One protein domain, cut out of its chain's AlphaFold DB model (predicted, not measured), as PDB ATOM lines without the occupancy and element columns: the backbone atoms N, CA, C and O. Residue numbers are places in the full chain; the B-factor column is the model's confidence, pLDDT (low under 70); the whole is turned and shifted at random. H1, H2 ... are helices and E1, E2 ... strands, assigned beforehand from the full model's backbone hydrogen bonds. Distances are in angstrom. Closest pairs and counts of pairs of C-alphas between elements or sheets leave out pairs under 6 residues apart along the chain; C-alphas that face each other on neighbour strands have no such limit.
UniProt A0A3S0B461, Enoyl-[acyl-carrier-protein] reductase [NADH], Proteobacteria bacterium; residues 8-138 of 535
ATOM      1  N   ILE A   8     391.129-180.633  29.430       94.25
ATOM      2  CA  ILE A   8     390.272-179.754  28.631       94.25
ATOM      3  C   ILE A   8     389.706-180.534  27.446       94.25
ATOM      4  O   ILE A   8     390.421-181.257  26.754       94.25
ATOM      5  N   SER A   9     388.419-180.334  27.179       92.31
ATOM      6  CA  SER A   9     387.718-180.861  26.012       92.31
ATOM      7  C   SER A   9     386.907-179.768  25.327       92.31
ATOM      8  O   SER A   9     386.468-178.812  25.965       92.31
ATOM      9  N   TYR A  10     386.666-179.953  24.029       91.56
ATOM     10  CA  TYR A  10     385.850-179.062  23.214       91.56
ATOM     11  C   TYR A  10     384.697-179.822  22.554       91.56
ATOM     12  O   TYR A  10     384.864-180.950  22.081       91.56
ATOM     13  N   TYR A  11     383.531-179.187  22.495       90.94
ATOM     14  CA  TYR A  11     382.348-179.677  21.796       90.94
ATOM     15  C   TYR A  11     381.717-178.546  20.988       90.94
ATOM     16  O   TYR A  11     381.387-177.506  21.546       90.94
ATOM     17  N   THR A  12     381.516-178.755  19.689       92.00
ATOM     18  CA  THR A  12     380.988-177.719  18.790       92.00
ATOM     19  C   THR A  12     379.678-178.161  18.153       92.00
ATOM     20  O   THR A  12     379.562-179.298  17.687       92.00
ATOM     21  N   ARG A  13     378.688-177.263  18.095       89.44
ATOM     22  CA  ARG A  13     377.417-177.512  17.404       89.44
ATOM     23  C   ARG A  13     376.796-176.228  16.852       89.44
ATOM     24  O   ARG A  13     376.645-175.258  17.585       89.44
ATOM     25  N   THR A  14     376.364-176.271  15.593       94.50
ATOM     26  CA  THR A  14     375.494-175.255  14.978       94.50
ATOM     27  C   THR A  14     374.031-175.556  15.286       94.50
ATOM     28  O   THR A  14     373.608-176.710  15.169       94.50
ATOM     29  N   ILE A  15     373.275-174.545  15.712       94.50
ATOM     30  CA  ILE A  15     371.870-174.687  16.114       94.50
ATOM     31  C   ILE A  15     370.967-174.446  14.905       94.50
ATOM     32  O   ILE A  15     370.971-173.358  14.341       94.50
ATOM     33  N   SER A  16     370.183-175.452  14.516       90.69
ATOM     34  CA  SER A  16     369.223-175.340  13.409       90.69
ATOM     35  C   SER A  16     367.810-174.986  13.884       90.69
ATOM     36  O   SER A  16     367.444-175.275  15.024       90.69
ATOM     37  N   GLU A  17     366.967-174.475  12.980       85.94
ATOM     38  CA  GLU A  17     365.522-174.290  13.217       85.94
ATOM     39  C   GLU A  17     364.863-175.575  13.752       85.94
ATOM     40  O   GLU A  17     364.068-175.556  14.692       85.94
ATOM     41  N   SER A  18     365.250-176.730  13.198       84.88
ATOM     42  CA  SER A  18     364.715-178.027  13.615       84.88
ATOM     43  C   SER A  18     365.090-178.396  15.053       84.88
ATOM     44  O   SER A  18     364.289-179.013  15.755       84.88
ATOM     45  N   ASP A  19     366.278-178.004  15.522       89.62
ATOM     46  CA  ASP A  19     366.691-178.236  16.906       89.62
ATOM     47  C   ASP A  19     365.814-177.431  17.871       89.62
ATOM     48  O   ASP A  19     365.362-177.970  18.883       89.62
ATOM     49  N   ILE A  20     365.532-176.172  17.525       91.19
ATOM     50  CA  ILE A  20     364.670-175.274  18.298       91.19
ATOM     51  C   ILE A  20     363.251-175.845  18.364       91.19
ATOM     52  O   ILE A  20     362.710-176.013  19.455       91.19
ATOM     53  N   HIS A  21     362.672-176.228  17.222       86.31
ATOM     54  CA  HIS A  21     361.333-176.822  17.168       86.31
ATOM     55  C   HIS A  21     361.224-178.127  17.962       86.31
ATOM     56  O   HIS A  21     360.234-178.342  18.665       86.31
ATOM     57  N   ASN A  22     362.236-178.994  17.898       87.69
ATOM     58  CA  ASN A  22     362.238-180.225  18.685       87.69
ATOM     59  C   ASN A  22     362.316-179.925  20.186       87.69
ATOM     60  O   ASN A  22     361.625-180.567  20.972       87.69
ATOM     61  N   PHE A  23     363.123-178.938  20.586       92.06
ATOM     62  CA  PHE A  23     363.258-178.551  21.984       92.06
ATOM     63  C   PHE A  23     361.949-178.003  22.555       92.06
ATOM     64  O   PHE A  23     361.448-178.550  23.532       92.06
ATOM     65  N   VAL A  24     361.360-176.987  21.920       90.62
ATOM     66  CA  VAL A  24     360.102-176.372  22.390       90.62
ATOM     67  C   VAL A  24     358.936-177.360  22.388       90.62
ATOM     68  O   VAL A  24     358.078-177.295  23.261       90.62
ATOM     69  N   SER A  25     358.930-178.332  21.469       84.69
ATOM     70  CA  SER A  25     357.927-179.405  21.461       84.69
ATOM     71  C   SER A  25     358.041-180.321  22.681       84.69
ATOM     72  O   SER A  25     357.030-180.800  23.185       84.69
ATOM     73  N   VAL A  26     359.264-180.568  23.159       89.88
ATOM     74  CA  VAL A  26     359.521-181.401  24.342       89.88
ATOM     75  C   VAL A  26     359.301-180.618  25.636       89.88
ATOM     76  O   VAL A  26     358.788-181.176  26.602       89.88
ATOM     77  N   THR A  27     359.690-179.341  25.681       91.31
ATOM     78  CA  THR A  27     359.629-178.525  26.905       91.31
ATOM     79  C   THR A  27     358.304-177.795  27.095       91.31
ATOM     80  O   THR A  27     357.981-177.411  28.216       91.31
ATOM     81  N   GLY A  28     357.546-177.580  26.020       88.88
ATOM     82  CA  GLY A  28     356.368-176.717  26.012       88.88
ATOM     83  C   GLY A  28     356.686-175.215  26.023       88.88
ATOM     84  O   GLY A  28     355.766-174.408  26.155       88.88
ATOM     85  N   ASP A  29     357.958-174.819  25.888       89.56
ATOM     86  CA  ASP A  29     358.377-173.412  25.859       89.56
ATOM     87  C   ASP A  29     358.129-172.784  24.479       89.56
ATOM     88  O   ASP A  29     359.033-172.607  23.664       89.56
ATOM     89  N   PHE A  30     356.869-172.462  24.194       89.81
ATOM     90  CA  PHE A  30     356.446-171.834  22.939       89.81
ATOM     91  C   PHE A  30     356.561-170.304  22.968       89.81
ATOM     92  O   PHE A  30     355.669-169.602  22.483       89.81
ATOM     93  N   ASN A  31     357.640-169.765  23.543       89.81
ATOM     94  CA  ASN A  31     357.884-168.326  23.543       89.81
ATOM     95  C   ASN A  31     357.751-167.751  22.111       89.81
ATOM     96  O   ASN A  31     358.411-168.240  21.186       89.81
ATOM     97  N   PRO A  32     356.925-166.710  21.887       90.25
ATOM     98  CA  PRO A  32     356.732-166.129  20.559       90.25
ATOM     99  C   PRO A  32     358.021-165.658  19.871       90.25
ATOM    100  O   PRO A  32     358.096-165.722  18.645       90.25
ATOM    101  N   MET A  33     359.041-165.248  20.635       89.62
ATOM    102  CA  MET A  33     360.368-164.873  20.113       89.62
ATOM    103  C   MET A  33     361.176-166.056  19.562       89.62
ATOM    104  O   MET A  33     362.185-165.858  18.888       89.62
ATOM    105  N   THR A  34     360.741-167.280  19.849       87.38
ATOM    106  CA  THR A  34     361.393-168.523  19.437       87.38
ATOM    107  C   THR A  34     360.639-169.205  18.297       87.38
ATOM    108  O   THR A  34     361.275-169.724  17.388       87.38
ATOM    109  N   VAL A  35     359.299-169.209  18.313       87.75
ATOM    110  CA  VAL A  35     358.499-170.046  17.386       87.75
ATOM    111  C   VAL A  35     357.558-169.276  16.456       87.75
ATOM    112  O   VAL A  35     357.051-169.842  15.489       87.75
ATOM    113  N   ASN A  36     357.278-167.994  16.718       86.44
ATOM    114  CA  ASN A  36     356.251-167.250  15.987       86.44
ATOM    115  C   ASN A  36     356.872-166.219  15.034       86.44
ATOM    116  O   ASN A  36     357.128-165.074  15.402       86.44
ATOM    117  N   LYS A  37     357.047-166.610  13.765       84.81
ATOM    118  CA  LYS A  37     357.620-165.743  12.718       84.81
ATOM    119  C   LYS A  37     356.841-164.441  12.504       84.81
ATOM    120  O   LYS A  37     357.447-163.414  12.218       84.81
ATOM    121  N   PHE A  38     355.517-164.454  12.669       83.69
ATOM    122  CA  PHE A  38     354.705-163.239  12.558       83.69
ATOM    123  C   PHE A  38     355.019-162.252  13.690       83.69
ATOM    124  O   PHE A  38     355.257-161.073  13.434       83.69
ATOM    125  N   TYR A  39     355.089-162.746  14.928       84.75
ATOM    126  CA  TYR A  39     355.452-161.941  16.092       84.75
ATOM    127  C   TYR A  39     356.890-161.415  16.004       84.75
ATOM    128  O   TYR A  39     357.117-160.229  16.224       84.75
ATOM    129  N   MET A  40     357.849-162.257  15.607       88.62
ATOM    130  CA  MET A  40     359.243-161.846  15.408       88.62
ATOM    131  C   MET A  40     359.368-160.712  14.380       88.62
ATOM    132  O   MET A  40     360.016-159.702  14.649       88.62
ATOM    133  N   ASN A  41     358.670-160.822  13.245       87.50
ATOM    134  CA  ASN A  41     358.659-159.773  12.224       87.50
ATOM    135  C   ASN A  41     358.063-158.453  12.738       87.50
ATOM    136  O   ASN A  41     358.577-157.389  12.401       87.50
ATOM    137  N   LEU A  42     357.013-158.510  13.570       88.38
ATOM    138  CA  LEU A  42     356.414-157.319  14.189       88.38
ATOM    139  C   LEU A  42     357.405-156.552  15.073       88.38
ATOM    140  O   LEU A  42     357.338-155.326  15.130       88.38
ATOM    141  N   VAL A  43     358.329-157.254  15.735       88.69
ATOM    142  CA  VAL A  43     359.347-156.650  16.611       88.69
ATOM    143  C   VAL A  43     360.712-156.473  15.928       88.69
ATOM    144  O   VAL A  43     361.689-156.123  16.582       88.69
ATOM    145  N   GLY A  44     360.798-156.688  14.609       87.56
ATOM    146  CA  GLY A  44     362.026-156.509  13.823       87.56
ATOM    147  C   GLY A  44     363.080-157.614  13.993       87.56
ATOM    148  O   GLY A  44     364.205-157.467  13.512       87.56
ATOM    149  N   GLN A  45     362.726-158.725  14.639       87.38
ATOM    150  CA  GLN A  45     363.580-159.891  14.844       87.38
ATOM    151  C   GLN A  45     363.546-160.788  13.598       87.38
ATOM    152  O   GLN A  45     362.478-161.186  13.138       87.38
ATOM    153  N   LYS A  46     364.716-161.134  13.052       86.06
ATOM    154  CA  LYS A  46     364.815-161.962  11.830       86.06
ATOM    155  C   LYS A  46     365.075-163.442  12.089       86.06
ATOM    156  O   LYS A  46     364.800-164.258  11.217       86.06
ATOM    157  N   LYS A  47     365.660-163.767  13.241       89.50
ATOM    158  CA  LYS A  47     366.112-165.113  13.599       89.50
ATOM    159  C   LYS A  47     365.484-165.553  14.903       89.50
ATOM    160  O   LYS A  47     365.354-164.734  15.815       89.50
ATOM    161  N   SER A  48     365.166-166.837  14.983       92.19
ATOM    162  CA  SER A  48     364.586-167.447  16.173       92.19
ATOM    163  C   SER A  48     365.546-167.308  17.356       92.19
ATOM    164  O   SER A  48     366.728-167.649  17.242       92.19
ATOM    165  N   LEU A  49     365.051-166.784  18.481       94.06
ATOM    166  CA  LEU A  49     365.804-166.744  19.735       94.06
ATOM    167  C   LEU A  49     365.887-168.159  20.312       94.06
ATOM    168  O   LEU A  49     364.857-168.802  20.527       94.06
ATOM    169  N   VAL A  50     367.099-168.640  20.582       95.88
ATOM    170  CA  VAL A  50     367.318-169.953  21.191       95.88
ATOM    171  C   VAL A  50     367.018-169.857  22.690       95.88
ATOM    172  O   VAL A  50     367.626-169.031  23.371       95.88
ATOM    173  N   PRO A  51     366.133-170.704  23.250       94.62
ATOM    174  CA  PRO A  51     365.913-170.737  24.690       94.62
ATOM    175  C   PRO A  51     367.219-171.022  25.435       94.62
ATOM    176  O   PRO A  51     367.875-172.022  25.164       94.62
ATOM    177  N   ASN A  52     367.587-170.193  26.411       93.56
ATOM    178  CA  ASN A  52     368.861-170.318  27.135       93.56
ATOM    179  C   ASN A  52     369.102-171.726  27.717       93.56
ATOM    180  O   ASN A  52     370.205-172.266  27.642       93.56
ATOM    181  N   VAL A  53     368.048-172.386  28.212       93.88
ATOM    182  CA  VAL A  53     368.110-173.761  28.749       93.88
ATOM    183  C   VAL A  53     368.557-174.789  27.694       93.88
ATOM    184  O   VAL A  53     369.161-175.803  28.043       93.88
ATOM    185  N   PHE A  54     368.370-174.515  26.400       95.19
ATOM    186  CA  PHE A  54     368.911-175.334  25.311       95.19
ATOM    187  C   PHE A  54     370.436-175.483  25.415       95.19
ATOM    188  O   PHE A  54     370.970-176.576  25.204       95.19
ATOM    189  N   LEU A  55     371.146-174.416  25.803       95.81
ATOM    190  CA  LEU A  55     372.599-174.451  25.985       95.81
ATOM    191  C   LEU A  55     373.001-175.402  27.115       95.81
ATOM    192  O   LEU A  55     374.020-176.074  26.993       95.81
ATOM    193  N   GLN A  56     372.189-175.547  28.167       94.75
ATOM    194  CA  GLN A  56     372.445-176.555  29.202       94.75
ATOM    195  C   GLN A  56     372.340-177.977  28.640       94.75
ATOM    196  O   GLN A  56     373.154-178.831  28.980       94.75
ATOM    197  N   GLY A  57     371.406-178.217  27.716       93.06
ATOM    198  CA  GLY A  57     371.334-179.474  26.969       93.06
ATOM    199  C   GLY A  57     372.602-179.747  26.150       93.06
ATOM    200  O   GLY A  57     373.079-180.882  26.106       93.06
ATOM    201  N   LEU A  58     373.199-178.713  25.546       94.06
ATOM    202  CA  LEU A  58     374.481-178.845  24.845       94.06
ATOM    203  C   LEU A  58     375.656-179.084  25.798       94.06
ATOM    204  O   LEU A  58     376.525-179.894  25.484       94.06
ATOM    205  N   ILE A  59     375.672-178.429  26.961       95.88
ATOM    206  CA  ILE A  59     376.678-178.662  28.006       95.88
ATOM    207  C   ILE A  59     376.586-180.110  28.497       95.88
ATOM    208  O   ILE A  59     377.593-180.814  28.529       95.88
ATOM    209  N   SER A  60     375.375-180.592  28.780       92.12
ATOM    210  CA  SER A  60     375.122-181.990  29.136       92.12
ATOM    211  C   SER A  60     375.635-182.952  28.061       92.12
ATOM    212  O   SER A  60     376.346-183.907  28.372       92.12
ATOM    213  N   ALA A  61     375.377-182.658  26.782       87.81
ATOM    214  CA  ALA A  61     375.913-183.442  25.674       87.81
ATOM    215  C   ALA A  61     377.452-183.403  25.607       87.81
ATOM    216  O   ALA A  61     378.063-184.441  25.365       87.81
ATOM    217  N   SER A  62     378.083-182.249  25.853       91.81
ATOM    218  CA  SER A  62     379.546-182.131  25.931       91.81
ATOM    219  C   SER A  62     380.107-183.060  27.010       91.81
ATOM    220  O   SER A  62     380.996-183.866  26.740       91.81
ATOM    221  N   LEU A  63     379.543-183.030  28.219       91.88
ATOM    222  CA  LEU A  63     380.078-183.812  29.335       91.88
ATOM    223  C   LEU A  63     379.768-185.308  29.224       91.88
ATOM    224  O   LEU A  63     380.628-186.141  29.502       91.88
ATOM    225  N   GLY A  64     378.559-185.655  28.782       83.19
ATOM    226  CA  GLY A  64     378.117-187.041  28.638       83.19
ATOM    227  C   GLY A  64     378.689-187.762  27.417       83.19
ATOM    228  O   GLY A  64     378.777-188.987  27.438       83.19
ATOM    229  N   ALA A  65     379.089-187.032  26.372       74.25
ATOM    230  CA  ALA A  65     379.582-187.622  25.127       74.25
ATOM    231  C   ALA A  65     381.094-187.427  24.911       74.25
ATOM    232  O   ALA A  65     381.723-188.272  24.279       74.25
ATOM    233  N   LYS A  66     381.704-186.357  25.451       81.00
ATOM    234  CA  LYS A  66     383.152-186.093  25.335       81.00
ATOM    235  C   LYS A  66     383.910-186.369  26.627       81.00
ATOM    236  O   LYS A  66     384.555-187.405  26.757       81.00
ATOM    237  N   MET A  67     383.865-185.425  27.563       88.50
ATOM    238  CA  MET A  67     384.649-185.460  28.795       88.50
ATOM    239  C   MET A  67     383.769-184.984  29.952       88.50
ATOM    240  O   MET A  67     383.375-183.820  29.936       88.50
ATOM    241  N   PRO A  68     383.486-185.831  30.957       85.12
ATOM    242  CA  PRO A  68     384.157-187.108  31.240       85.12
ATOM    243  C   PRO A  68     383.775-188.289  30.333       85.12
ATOM    244  O   PRO A  68     384.497-189.284  30.314       85.12
ATOM    245  N   GLY A  69     382.697-188.168  29.554       78.62
ATOM    246  CA  GLY A  69     382.281-189.145  28.544       78.62
ATOM    247  C   GLY A  69     381.169-190.092  29.010       78.62
ATOM    248  O   GLY A  69     380.538-189.880  30.049       78.62
ATOM    249  N   PHE A  70     380.901-191.137  28.223       74.81
ATOM    250  CA  PHE A  70     379.771-192.045  28.448       74.81
ATOM    251  C   PHE A  70     379.767-192.662  29.850       74.81
ATOM    252  O   PHE A  70     380.782-193.169  30.324       74.81
ATOM    253  N   GLY A  71     378.596-192.652  30.493       75.00
ATOM    254  CA  GLY A  71     378.425-193.101  31.879       75.00
ATOM    255  C   GLY A  71     378.599-191.995  32.923       75.00
ATOM    256  O   GLY A  71     378.481-192.272  34.113       75.00
ATOM    257  N   THR A  72     378.846-190.751  32.496       87.62
ATOM    258  CA  THR A  72     378.802-189.582  33.382       87.62
ATOM    259  C   THR A  72     377.405-189.426  33.983       87.62
ATOM    260  O   THR A  72     376.418-189.336  33.253       87.62
ATOM    261  N   ILE A  73     377.322-189.354  35.313       89.38
ATOM    262  CA  ILE A  73     376.078-189.040  36.027       89.38
ATOM    263  C   ILE A  73     376.102-187.561  36.392       89.38
ATOM    264  O   ILE A  73     377.018-187.089  37.066       89.38
ATOM    265  N   TYR A  74     375.083-186.832  35.956       92.94
ATOM    266  CA  TYR A  74     374.947-185.408  36.224       92.94
ATOM    267  C   TYR A  74     374.351-185.177  37.615       92.94
ATOM    268  O   TYR A  74     373.264-185.676  37.897       92.94
ATOM    269  N   LEU A  75     375.047-184.436  38.483       94.69
ATOM    270  CA  LEU A  75     374.563-184.131  39.836       94.69
ATOM    271  C   LEU A  75     373.987-182.722  39.947       94.69
ATOM    272  O   LEU A  75     373.029-182.507  40.683       94.69
ATOM    273  N   GLY A  76     374.564-181.764  39.227       95.00
ATOM    274  CA  GLY A  76     374.107-180.383  39.267       95.00
ATOM    275  C   GLY A  76     374.815-179.510  38.246       95.00
ATOM    276  O   GLY A  76     375.906-179.838  37.779       95.00
ATOM    277  N   GLN A  77     374.180-178.394  37.906       95.00
ATOM    278  CA  GLN A  77     374.729-177.393  37.005       95.00
ATOM    279  C   GLN A  77     374.382-176.001  37.505       95.00
ATOM    280  O   GLN A  77     373.215-175.708  37.753       95.00
ATOM    281  N   GLU A  78     375.383-175.135  37.550       96.19
ATOM    282  CA  GLU A  78     375.189-173.693  37.633       96.19
ATOM    283  C   GLU A  78     375.608-173.094  36.294       96.19
ATOM    284  O   GLU A  78     376.627-173.486  35.718       96.19
ATOM    285  N   THR A  79     374.787-172.215  35.724       97.31
ATOM    286  CA  THR A  79     375.072-171.589  34.427       97.31
ATOM    287  C   THR A  79     374.537-170.173  34.398       97.31
ATOM    288  O   THR A  79     373.354-169.943  34.643       97.31
ATOM    289  N   GLU A  80     375.416-169.250  34.043       97.69
ATOM    290  CA  GLU A  80     375.114-167.862  33.743       97.69
ATOM    291  C   GLU A  80     374.996-167.701  32.227       97.69
ATOM    292  O   GLU A  80     375.890-168.093  31.472       97.69
ATOM    293  N   PHE A  81     373.882-167.126  31.780       97.25
ATOM    294  CA  PHE A  81     373.650-166.780  30.380       97.25
ATOM    295  C   PHE A  81     373.978-165.305  30.193       97.25
ATOM    296  O   PHE A  81     373.354-164.448  30.814       97.25
ATOM    297  N   LEU A  82     374.993-165.026  29.384       97.12
ATOM    298  CA  LEU A  82     375.577-163.694  29.255       97.12
ATOM    299  C   LEU A  82     375.038-162.954  28.033       97.12
ATOM    300  O   LEU A  82     374.896-161.734  28.069       97.12
ATOM    301  N   ILE A  83     374.784-163.683  26.943       95.81
ATOM    302  CA  ILE A  83     374.381-163.125  25.651       95.81
ATOM    303  C   ILE A  83     373.381-164.069  24.986       95.81
ATOM    304  O   ILE A  83     373.565-165.287  25.010       95.81
ATOM    305  N   ASP A  84     372.357-163.484  24.366       94.94
ATOM    306  CA  ASP A  84     371.367-164.211  23.577       94.94
ATOM    307  C   ASP A  84     372.007-164.959  22.403       94.94
ATOM    308  O   ASP A  84     372.891-164.449  21.709       94.94
ATOM    309  N   VAL A  85     371.513-166.170  22.166       96.62
ATOM    310  CA  VAL A  85     371.933-167.040  21.066       96.62
ATOM    311  C   VAL A  85     370.791-167.173  20.072       96.62
ATOM    312  O   VAL A  85     369.625-167.285  20.456       96.62
ATOM    313  N   TYR A  86     371.124-167.189  18.787       95.62
ATOM    314  CA  TYR A  86     370.149-167.240  17.706       95.62
ATOM    315  C   TYR A  86     370.322-168.477  16.831       95.62
ATOM    316  O   TYR A  86     371.342-169.163  16.832       95.62
ATOM    317  N   GLU A  87     369.287-168.754  16.050       94.38
ATOM    318  CA  GLU A  87     369.335-169.704  14.944       94.38
ATOM    319  C   GLU A  87     370.568-169.491  14.036       94.38
ATOM    320  O   GLU A  87     370.931-168.360  13.688       94.38
ATOM    321  N   ASP A  88     371.193-170.601  13.640       93.94
ATOM    322  CA  ASP A  88     372.474-170.731  12.928       93.94
ATOM    323  C   ASP A  88     373.737-170.339  13.707       93.94
ATOM    324  O   ASP A  88     374.840-170.459  13.161       93.94
ATOM    325  N   ASP A  89     373.638-169.906  14.967       96.25
ATOM    326  CA  ASP A  89     374.843-169.721  15.772       96.25
ATOM    327  C   ASP A  89     375.554-171.062  15.982       96.25
ATOM    328  O   ASP A  89     374.943-172.120  16.182       96.25
ATOM    329  N   THR A  90     376.886-171.014  15.930       96.44
ATOM    330  CA  THR A  90     377.741-172.170  16.206       96.44
ATOM    331  C   THR A  90     378.336-172.025  17.588       96.44
ATOM    332  O   THR A  90     379.193-171.173  17.813       96.44
ATOM    333  N   ILE A  91     377.881-172.872  18.508       97.75
ATOM    334  CA  ILE A  91     378.313-172.858  19.899       97.75
ATOM    335  C   ILE A  91     379.484-173.816  20.090       97.75
ATOM    336  O   ILE A  91     379.383-175.002  19.774       97.75
ATOM    337  N   ILE A  92     380.580-173.287  20.625       97.38
ATOM    338  CA  ILE A  92     381.793-173.998  21.023       97.38
ATOM    339  C   ILE A  92     381.811-174.055  22.547       97.38
ATOM    340  O   ILE A  92     381.911-173.033  23.220       97.38
ATOM    341  N   ILE A  93     381.724-175.257  23.094       97.44
ATOM    342  CA  ILE A  93     381.743-175.527  24.525       97.44
ATOM    343  C   ILE A  93     383.135-176.010  24.891       97.44
ATOM    344  O   ILE A  93     383.557-177.073  24.443       97.44
ATOM    345  N   GLN A  94     383.830-175.242  25.715       97.81
ATOM    346  CA  GLN A  94     385.063-175.649  26.368       97.81
ATOM    347  C   GLN A  94     384.727-176.167  27.763       97.81
ATOM    348  O   GLN A  94     384.117-175.455  28.558       97.81
ATOM    349  N   SER A  95     385.141-177.390  28.068       97.44
ATOM    350  CA  SER A  95     384.968-178.023  29.375       97.44
ATOM    351  C   SER A  95     386.339-178.277  29.990       97.44
ATOM    352  O   SER A  95     387.173-178.909  29.350       97.44
ATOM    353  N   GLU A  96     386.575-177.794  31.207       97.56
ATOM    354  CA  GLU A  96     387.841-177.918  31.938       97.56
ATOM    355  C   GLU A  96     387.589-178.557  33.304       97.56
ATOM    356  O   GLU A  96     386.766-178.067  34.080       97.56
ATOM    357  N   VAL A  97     388.301-179.635  33.626       97.31
ATOM    358  CA  VAL A  97     388.222-180.259  34.952       97.31
ATOM    359  C   VAL A  97     388.965-179.386  35.954       97.31
ATOM    360  O   VAL A  97     390.190-179.301  35.924       97.31
ATOM    361  N   ILE A  98     388.235-178.763  36.870       97.38
ATOM    362  CA  ILE A  98     388.819-177.841  37.850       97.38
ATOM    363  C   ILE A  98     389.073-178.506  39.200       97.38
ATOM    364  O   ILE A  98     389.971-178.090  39.926       97.38
ATOM    365  N   GLU A  99     388.325-179.561  39.528       97.00
ATOM    366  CA  GLU A  99     388.481-180.296  40.782       97.00
ATOM    367  C   GLU A  99     388.019-181.746  40.624       97.00
ATOM    368  O   GLU A  99     387.047-182.024  39.920       97.00
ATOM    369  N   ILE A 100     388.691-182.667  41.319       95.12
ATOM    370  CA  ILE A 100     388.237-184.049  41.499       95.12
ATOM    371  C   ILE A 100     388.251-184.361  42.994       95.12
ATOM    372  O   ILE A 100     389.298-184.353  43.635       95.12
ATOM    373  N   GLN A 101     387.080-184.670  43.538       94.25
ATOM    374  CA  GLN A 101     386.896-185.134  44.903       94.25
ATOM    375  C   GLN A 101     386.789-186.653  44.918       94.25
ATOM    376  O   GLN A 101     385.810-187.229  44.433       94.25
ATOM    377  N   GLU A 102     387.761-187.307  45.537       89.94
ATOM    378  CA  GLU A 102     387.712-188.748  45.754       89.94
ATOM    379  C   GLU A 102     386.712-189.083  46.871       89.94
ATOM    380  O   GLU A 102     386.792-188.556  47.985       89.94
ATOM    381  N   LYS A 103     385.742-189.962  46.591       88.06
ATOM    382  CA  LYS A 103     384.884-190.577  47.619       88.06
ATOM    383  C   LYS A 103     385.115-192.085  47.629       88.06
ATOM    384  O   LYS A 103     385.621-192.665  46.675       88.06
ATOM    385  N   LYS A 104     384.675-192.747  48.705       79.75
ATOM    386  CA  LYS A 104     384.882-194.195  48.914       79.75
ATOM    387  C   LYS A 104     384.427-195.077  47.744       79.75
ATOM    388  O   LYS A 104     385.050-196.102  47.496       79.75
ATOM    389  N   SER A 105     383.345-194.704  47.053       80.94
ATOM    390  CA  SER A 105     382.722-195.549  46.022       80.94
ATOM    391  C   SER A 105     382.708-194.937  44.624       80.94
ATOM    392  O   SER A 105     382.460-195.675  43.673       80.94
ATOM    393  N   PHE A 106     382.942-193.633  44.476       85.44
ATOM    394  CA  PHE A 106     382.945-192.901  43.206       85.44
ATOM    395  C   PHE A 106     383.658-191.556  43.387       85.44
ATOM    396  O   PHE A 106     383.768-191.069  44.508       85.44
ATOM    397  N   ASN A 107     384.107-190.940  42.298       90.88
ATOM    398  CA  ASN A 107     384.668-189.590  42.342       90.88
ATOM    399  C   ASN A 107     383.589-188.571  41.978       90.88
ATOM    400  O   ASN A 107     382.644-188.901  41.267       90.88
ATOM    401  N   ILE A 108     383.722-187.339  42.456       94.62
ATOM    402  CA  ILE A 108     382.928-186.199  41.991       94.62
ATOM    403  C   ILE A 108     383.889-185.253  41.285       94.62
ATOM    404  O   ILE A 108     384.912-184.897  41.857       94.62
ATOM    405  N   ALA A 109     383.582-184.860  40.055       96.12
ATOM    406  CA  ALA A 109     384.344-183.865  39.318       96.12
ATOM    407  C   ALA A 109     383.549-182.559  39.224       96.12
ATOM    408  O   ALA A 109     382.351-182.579  38.928       96.12
ATOM    409  N   LEU A 110     384.235-181.439  39.448       97.62
ATOM    410  CA  LEU A 110     383.751-180.111  39.091       97.62
ATOM    411  C   LEU A 110     384.380-179.724  37.760       97.62
ATOM    412  O   LEU A 110     385.600-179.802  37.590       97.62
ATOM    413  N   ILE A 111     383.541-179.322  36.812       97.88
ATOM    414  CA  ILE A 111     383.959-179.002  35.452       97.88
ATOM    415  C   ILE A 111     383.491-177.595  35.123       97.88
ATOM    416  O   ILE A 111     382.288-177.340  35.067       97.88
ATOM    417  N   ARG A 112     384.440-176.684  34.897       98.38
ATOM    418  CA  ARG A 112     384.144-175.350  34.376       98.38
ATOM    419  C   ARG A 112     383.760-175.478  32.916       98.38
ATOM    420  O   ARG A 112     384.438-176.164  32.152       98.38
ATOM    421  N   VAL A 113     382.691-174.800  32.528       98.00
ATOM    422  CA  VAL A 113     382.194-174.815  31.162       98.00
ATOM    423  C   VAL A 113     382.058-173.393  30.647       98.00
ATOM    424  O   VAL A 113     381.397-172.573  31.272       98.00
ATOM    425  N   ASN A 114     382.672-173.117  29.499       98.25
ATOM    426  CA  ASN A 114     382.569-171.845  28.794       98.25
ATOM    427  C   ASN A 114     382.010-172.091  27.393       98.25
ATOM    428  O   ASN A 114     382.566-172.884  26.632       98.25
ATOM    429  N   CYS A 115     380.921-171.409  27.055       98.19
ATOM    430  CA  CYS A 115     380.264-171.493  25.757       98.19
ATOM    431  C   CYS A 115     380.566-170.231  24.951       98.19
ATOM    432  O   CYS A 115     380.223-169.129  25.380       98.19
ATOM    433  N   TYR A 116     381.149-170.393  23.768       98.25
ATOM    434  CA  TYR A 116     381.460-169.317  22.831       98.25
ATOM    435  C   TYR A 116     380.625-169.452  21.560       98.25
ATOM    436  O   TYR A 116     380.331-170.570  21.148       98.25
ATOM    437  N   ASN A 117     380.273-168.343  20.912       96.75
ATOM    438  CA  ASN A 117     379.709-168.375  19.557       96.75
ATOM    439  C   ASN A 117     380.814-168.353  18.476       96.75
ATOM    440  O   ASN A 117     382.008-168.266  18.775       96.75
ATOM    441  N   GLN A 118     380.417-168.363  17.202       95.31
ATOM    442  CA  GLN A 118     381.310-168.320  16.035       95.31
ATOM    443  C   GLN A 118     382.223-167.085  15.971       95.31
ATOM    444  O   GLN A 118     383.237-167.113  15.280       95.31
ATOM    445  N   ASN A 119     381.881-166.013  16.689       95.06
ATOM    446  CA  ASN A 119     382.665-164.780  16.759       95.06
ATOM    447  C   ASN A 119     383.615-164.764  17.967       95.06
ATOM    448  O   ASN A 119     384.177-163.720  18.291       95.06
ATOM    449  N   ASN A 120     383.790-165.910  18.636       95.00
ATOM    450  CA  ASN A 120     384.570-166.054  19.863       95.00
ATOM    451  C   ASN A 120     384.025-165.216  21.038       95.00
ATOM    452  O   ASN A 120     384.761-164.852  21.956       95.00
ATOM    453  N   THR A 121     382.725-164.906  21.025       97.75
ATOM    454  CA  THR A 121     382.057-164.198  22.119       97.75
ATOM    455  C   THR A 121     381.551-165.201  23.150       97.75
ATOM    456  O   THR A 121     380.864-166.152  22.781       97.75
ATOM    457  N   LEU A 122     381.860-164.993  24.434       97.94
ATOM    458  CA  LEU A 122     381.359-165.824  25.533       97.94
ATOM    459  C   LEU A 122     379.858-165.568  25.741       97.94
ATOM    460  O   LEU A 122     379.464-164.469  26.123       97.94
ATOM    461  N   VAL A 123     379.031-166.581  25.484       98.19
ATOM    462  CA  VAL A 123     377.563-166.490  25.564       98.19
ATOM    463  C   VAL A 123     376.998-167.117  26.835       98.19
ATOM    464  O   VAL A 123     375.952-166.692  27.315       98.19
ATOM    465  N   ALA A 124     377.695-168.098  27.414       98.12
ATOM    466  CA  ALA A 124     377.345-168.680  28.705       98.12
ATOM    467  C   ALA A 124     378.588-169.221  29.417       98.12
ATOM    468  O   ALA A 124     379.551-169.640  28.770       98.12
ATOM    469  N   THR A 125     378.565-169.241  30.745       98.19
ATOM    470  CA  THR A 125     379.620-169.842  31.572       98.19
ATOM    471  C   THR A 125     379.017-170.519  32.794       98.19
ATOM    472  O   THR A 125     377.894-170.212  33.188       98.19
ATOM    473  N   GLY A 126     379.719-171.477  33.386       97.12
ATOM    474  CA  GLY A 126     379.207-172.180  34.548       97.12
ATOM    475  C   GLY A 126     380.108-173.287  35.062       97.12
ATOM    476  O   GLY A 126     381.215-173.508  34.566       97.12
ATOM    477  N   VAL A 127     379.600-174.008  36.059       98.12
ATOM    478  CA  VAL A 127     380.249-175.191  36.626       98.12
ATOM    479  C   VAL A 127     379.246-176.336  36.682       98.12
ATOM    480  O   VAL A 127     378.139-176.205  37.203       98.12
ATOM    481  N   ALA A 128     379.650-177.479  36.142       97.88
ATOM    482  CA  ALA A 128     378.923-178.730  36.246       97.88
ATOM    483  C   ALA A 128     379.538-179.607  37.338       97.88
ATOM    484  O   ALA A 128     380.756-179.785  37.393       97.88
ATOM    485  N   THR A 129     378.685-180.190  38.176       97.38
ATOM    486  CA  THR A 129     379.060-181.214  39.153       97.38
ATOM    487  C   THR A 129     378.614-182.567  38.627       97.38
ATOM    488  O   THR A 129     377.421-182.791  38.407       97.38
ATOM    489  N   VAL A 130     379.561-183.480  38.430       95.75
ATOM    490  CA  VAL A 130     379.287-184.786  37.822       95.75
ATOM    491  C   VAL A 130     380.007-185.913  38.550       95.75
ATOM    492  O   VAL A 130     381.058-185.711  39.154       95.75
ATOM    493  N   ILE A 131     379.467-187.126  38.463       92.94
ATOM    494  CA  ILE A 131     380.206-188.353  38.763       92.94
ATOM    495  C   ILE A 131     380.762-188.860  37.430       92.94
ATOM    496  O   ILE A 131     379.979-189.336  36.601       92.94
ATOM    497  N   PRO A 132     382.079-188.744  37.178       89.19
ATOM    498  CA  PRO A 132     382.680-189.343  36.000       89.19
ATOM    499  C   PRO A 132     382.606-190.876  36.085       89.19
ATOM    500  O   PRO A 132     382.632-191.446  37.183       89.19
ATOM    501  N   PRO A 133     382.542-191.569  34.940       80.62
ATOM    502  CA  PRO A 133     382.548-193.022  34.922       80.62
ATOM    503  C   PRO A 133     383.892-193.550  35.463       80.62
ATOM    504  O   PRO A 133     384.951-192.985  35.185       80.62
ATOM    505  N   LYS A 134     383.863-194.634  36.260       71.44
ATOM    506  CA  LYS A 134     385.081-195.242  36.850       71.44
ATOM    507  C   LYS A 134     386.067-195.720  35.790       71.44
ATOM    508  O   LYS A 134     387.276-195.605  35.954       71.44
ATOM    509  N   GLU A 135     385.515-196.249  34.710       63.44
ATOM    510  CA  GLU A 135     386.214-196.639  33.499       63.44
ATOM    511  C   GLU A 135     385.480-195.986  32.338       63.44
ATOM    512  O   GLU A 135     384.254-195.883  32.358       63.44
ATOM    513  N   LYS A 136     386.212-195.536  31.319       60.44
ATOM    514  CA  LYS A 136     385.574-195.037  30.101       60.44
ATOM    515  C   LYS A 136     384.722-196.174  29.536       60.44
ATOM    516  O   LYS A 136     385.256-197.252  29.281       60.44
ATOM    517  N   ILE A 137     383.422-195.953  29.346       58.44
ATOM    518  CA  ILE A 137     382.575-196.932  28.662       58.44
ATOM    519  C   ILE A 137     382.996-196.925  27.188       58.44
ATOM    520  O   ILE A 137     382.540-196.097  26.405       58.44
ATOM    521  N   THR A 138     383.935-197.803  26.829       65.12
ATOM    522  CA  THR A 138     384.360-198.040  25.438       65.12
ATOM    523  C   THR A 138     383.496-199.090  24.759       65.12
ATOM    524  O   THR A 138     383.479-199.179  23.533       65.12
TER     525      THR A 138
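This is residues 8 to 138 of the 535 residues of the protein "Enoyl-[acyl-carrier-protein] reductase [NADH]" of Proteobacteria bacterium (UniProt A0A3S0B461). A five-stranded antiparallel sheet curls round one long helix, H4, which fills its hollow, and the three shorter helices H1, H2 and H3 lie beyond one end of this body and lengthen it. At the opposite end reaches the turn between the long strands E3 and E4. The printed part has 131 residues, with four named helices and five named strands in the order E1 H1 H2 H3 H4 E2 E3 E4 E5; the sheet runs E1 - E3 - E4 - E5 - E2, and the class is mixed, helices and strands. The whole is only just compact, close to loose, with a radius of gyration of the C-alphas of 16.4 A, and is elongated, spanning 58 by 29 by 25 A.

Find C-alpha 8 at (390.272, -179.754, 28.631), where E1, residues 8 to 14, begins. E3, residues 90 to 102, is the longest strand at 35.3 A; E4, residues 107 to 116, covers 28.3 A. E5, residues 122 to 131, covers 26.2 A and ends at C-alpha 131, (380.206, -188.353, 38.763). E2, residues 73 to 81, covers 23.1 A and bends by 56 degrees at residue 76. H4, residues 52 to 65, starts at C-alpha 52, (368.861, -170.318, 27.135), and is 20.5 A long. H1 is residues 17 to 27, 15.5 A; H2 is residues 32 to 35; H3 is residues 37 to 42.

Look first at the twisted sheet, with E1 and E2 as edge strands. For E1 and E3, N 11 and O 93 are 2.9 A apart, within hydrogen-bond range; for E3 and E4, a hairpin, N 94 and O 114 are at 2.8 A. The hairpin E4 and E5 has N 113 and O 126 at 2.8 A, and E5 and E2 have N 80 and O 125 at 2.8 A. E3 E4 E5 form a meander, each strand the antiparallel neighbour of the one before; with E2 they make a Greek key, E2 being the antiparallel neighbour of E5. H4 is on one face of the sheet, making two layers, helix and sheet; the closest C-alphas of H4 and E1 are Ser 62 and Tyr 11, 5.6 A apart. H1 is close to H4 but not clearly touching, about perpendicular at 84 degrees, with Phe 23 and Phe 54 the closest C-alphas at 7.3 A. H2 and H3 touch only at the corner, C-alphas 33 and 40 being closest at 5.7 A. H1, H2 and H3 are not on the sheet. In H1 and H3 every O i to N i+4 pair is within hydrogen-bond range, in H4 9 of 10; H2 is too short for such a pair.

The two C-alphas farthest apart, Leu 42 and Lys 104, are 58.1 A apart. The printed part has no cut, and no link is long. The mean pLDDT of the printed part is 90.8; look for values under 70 at residues 135 to 138.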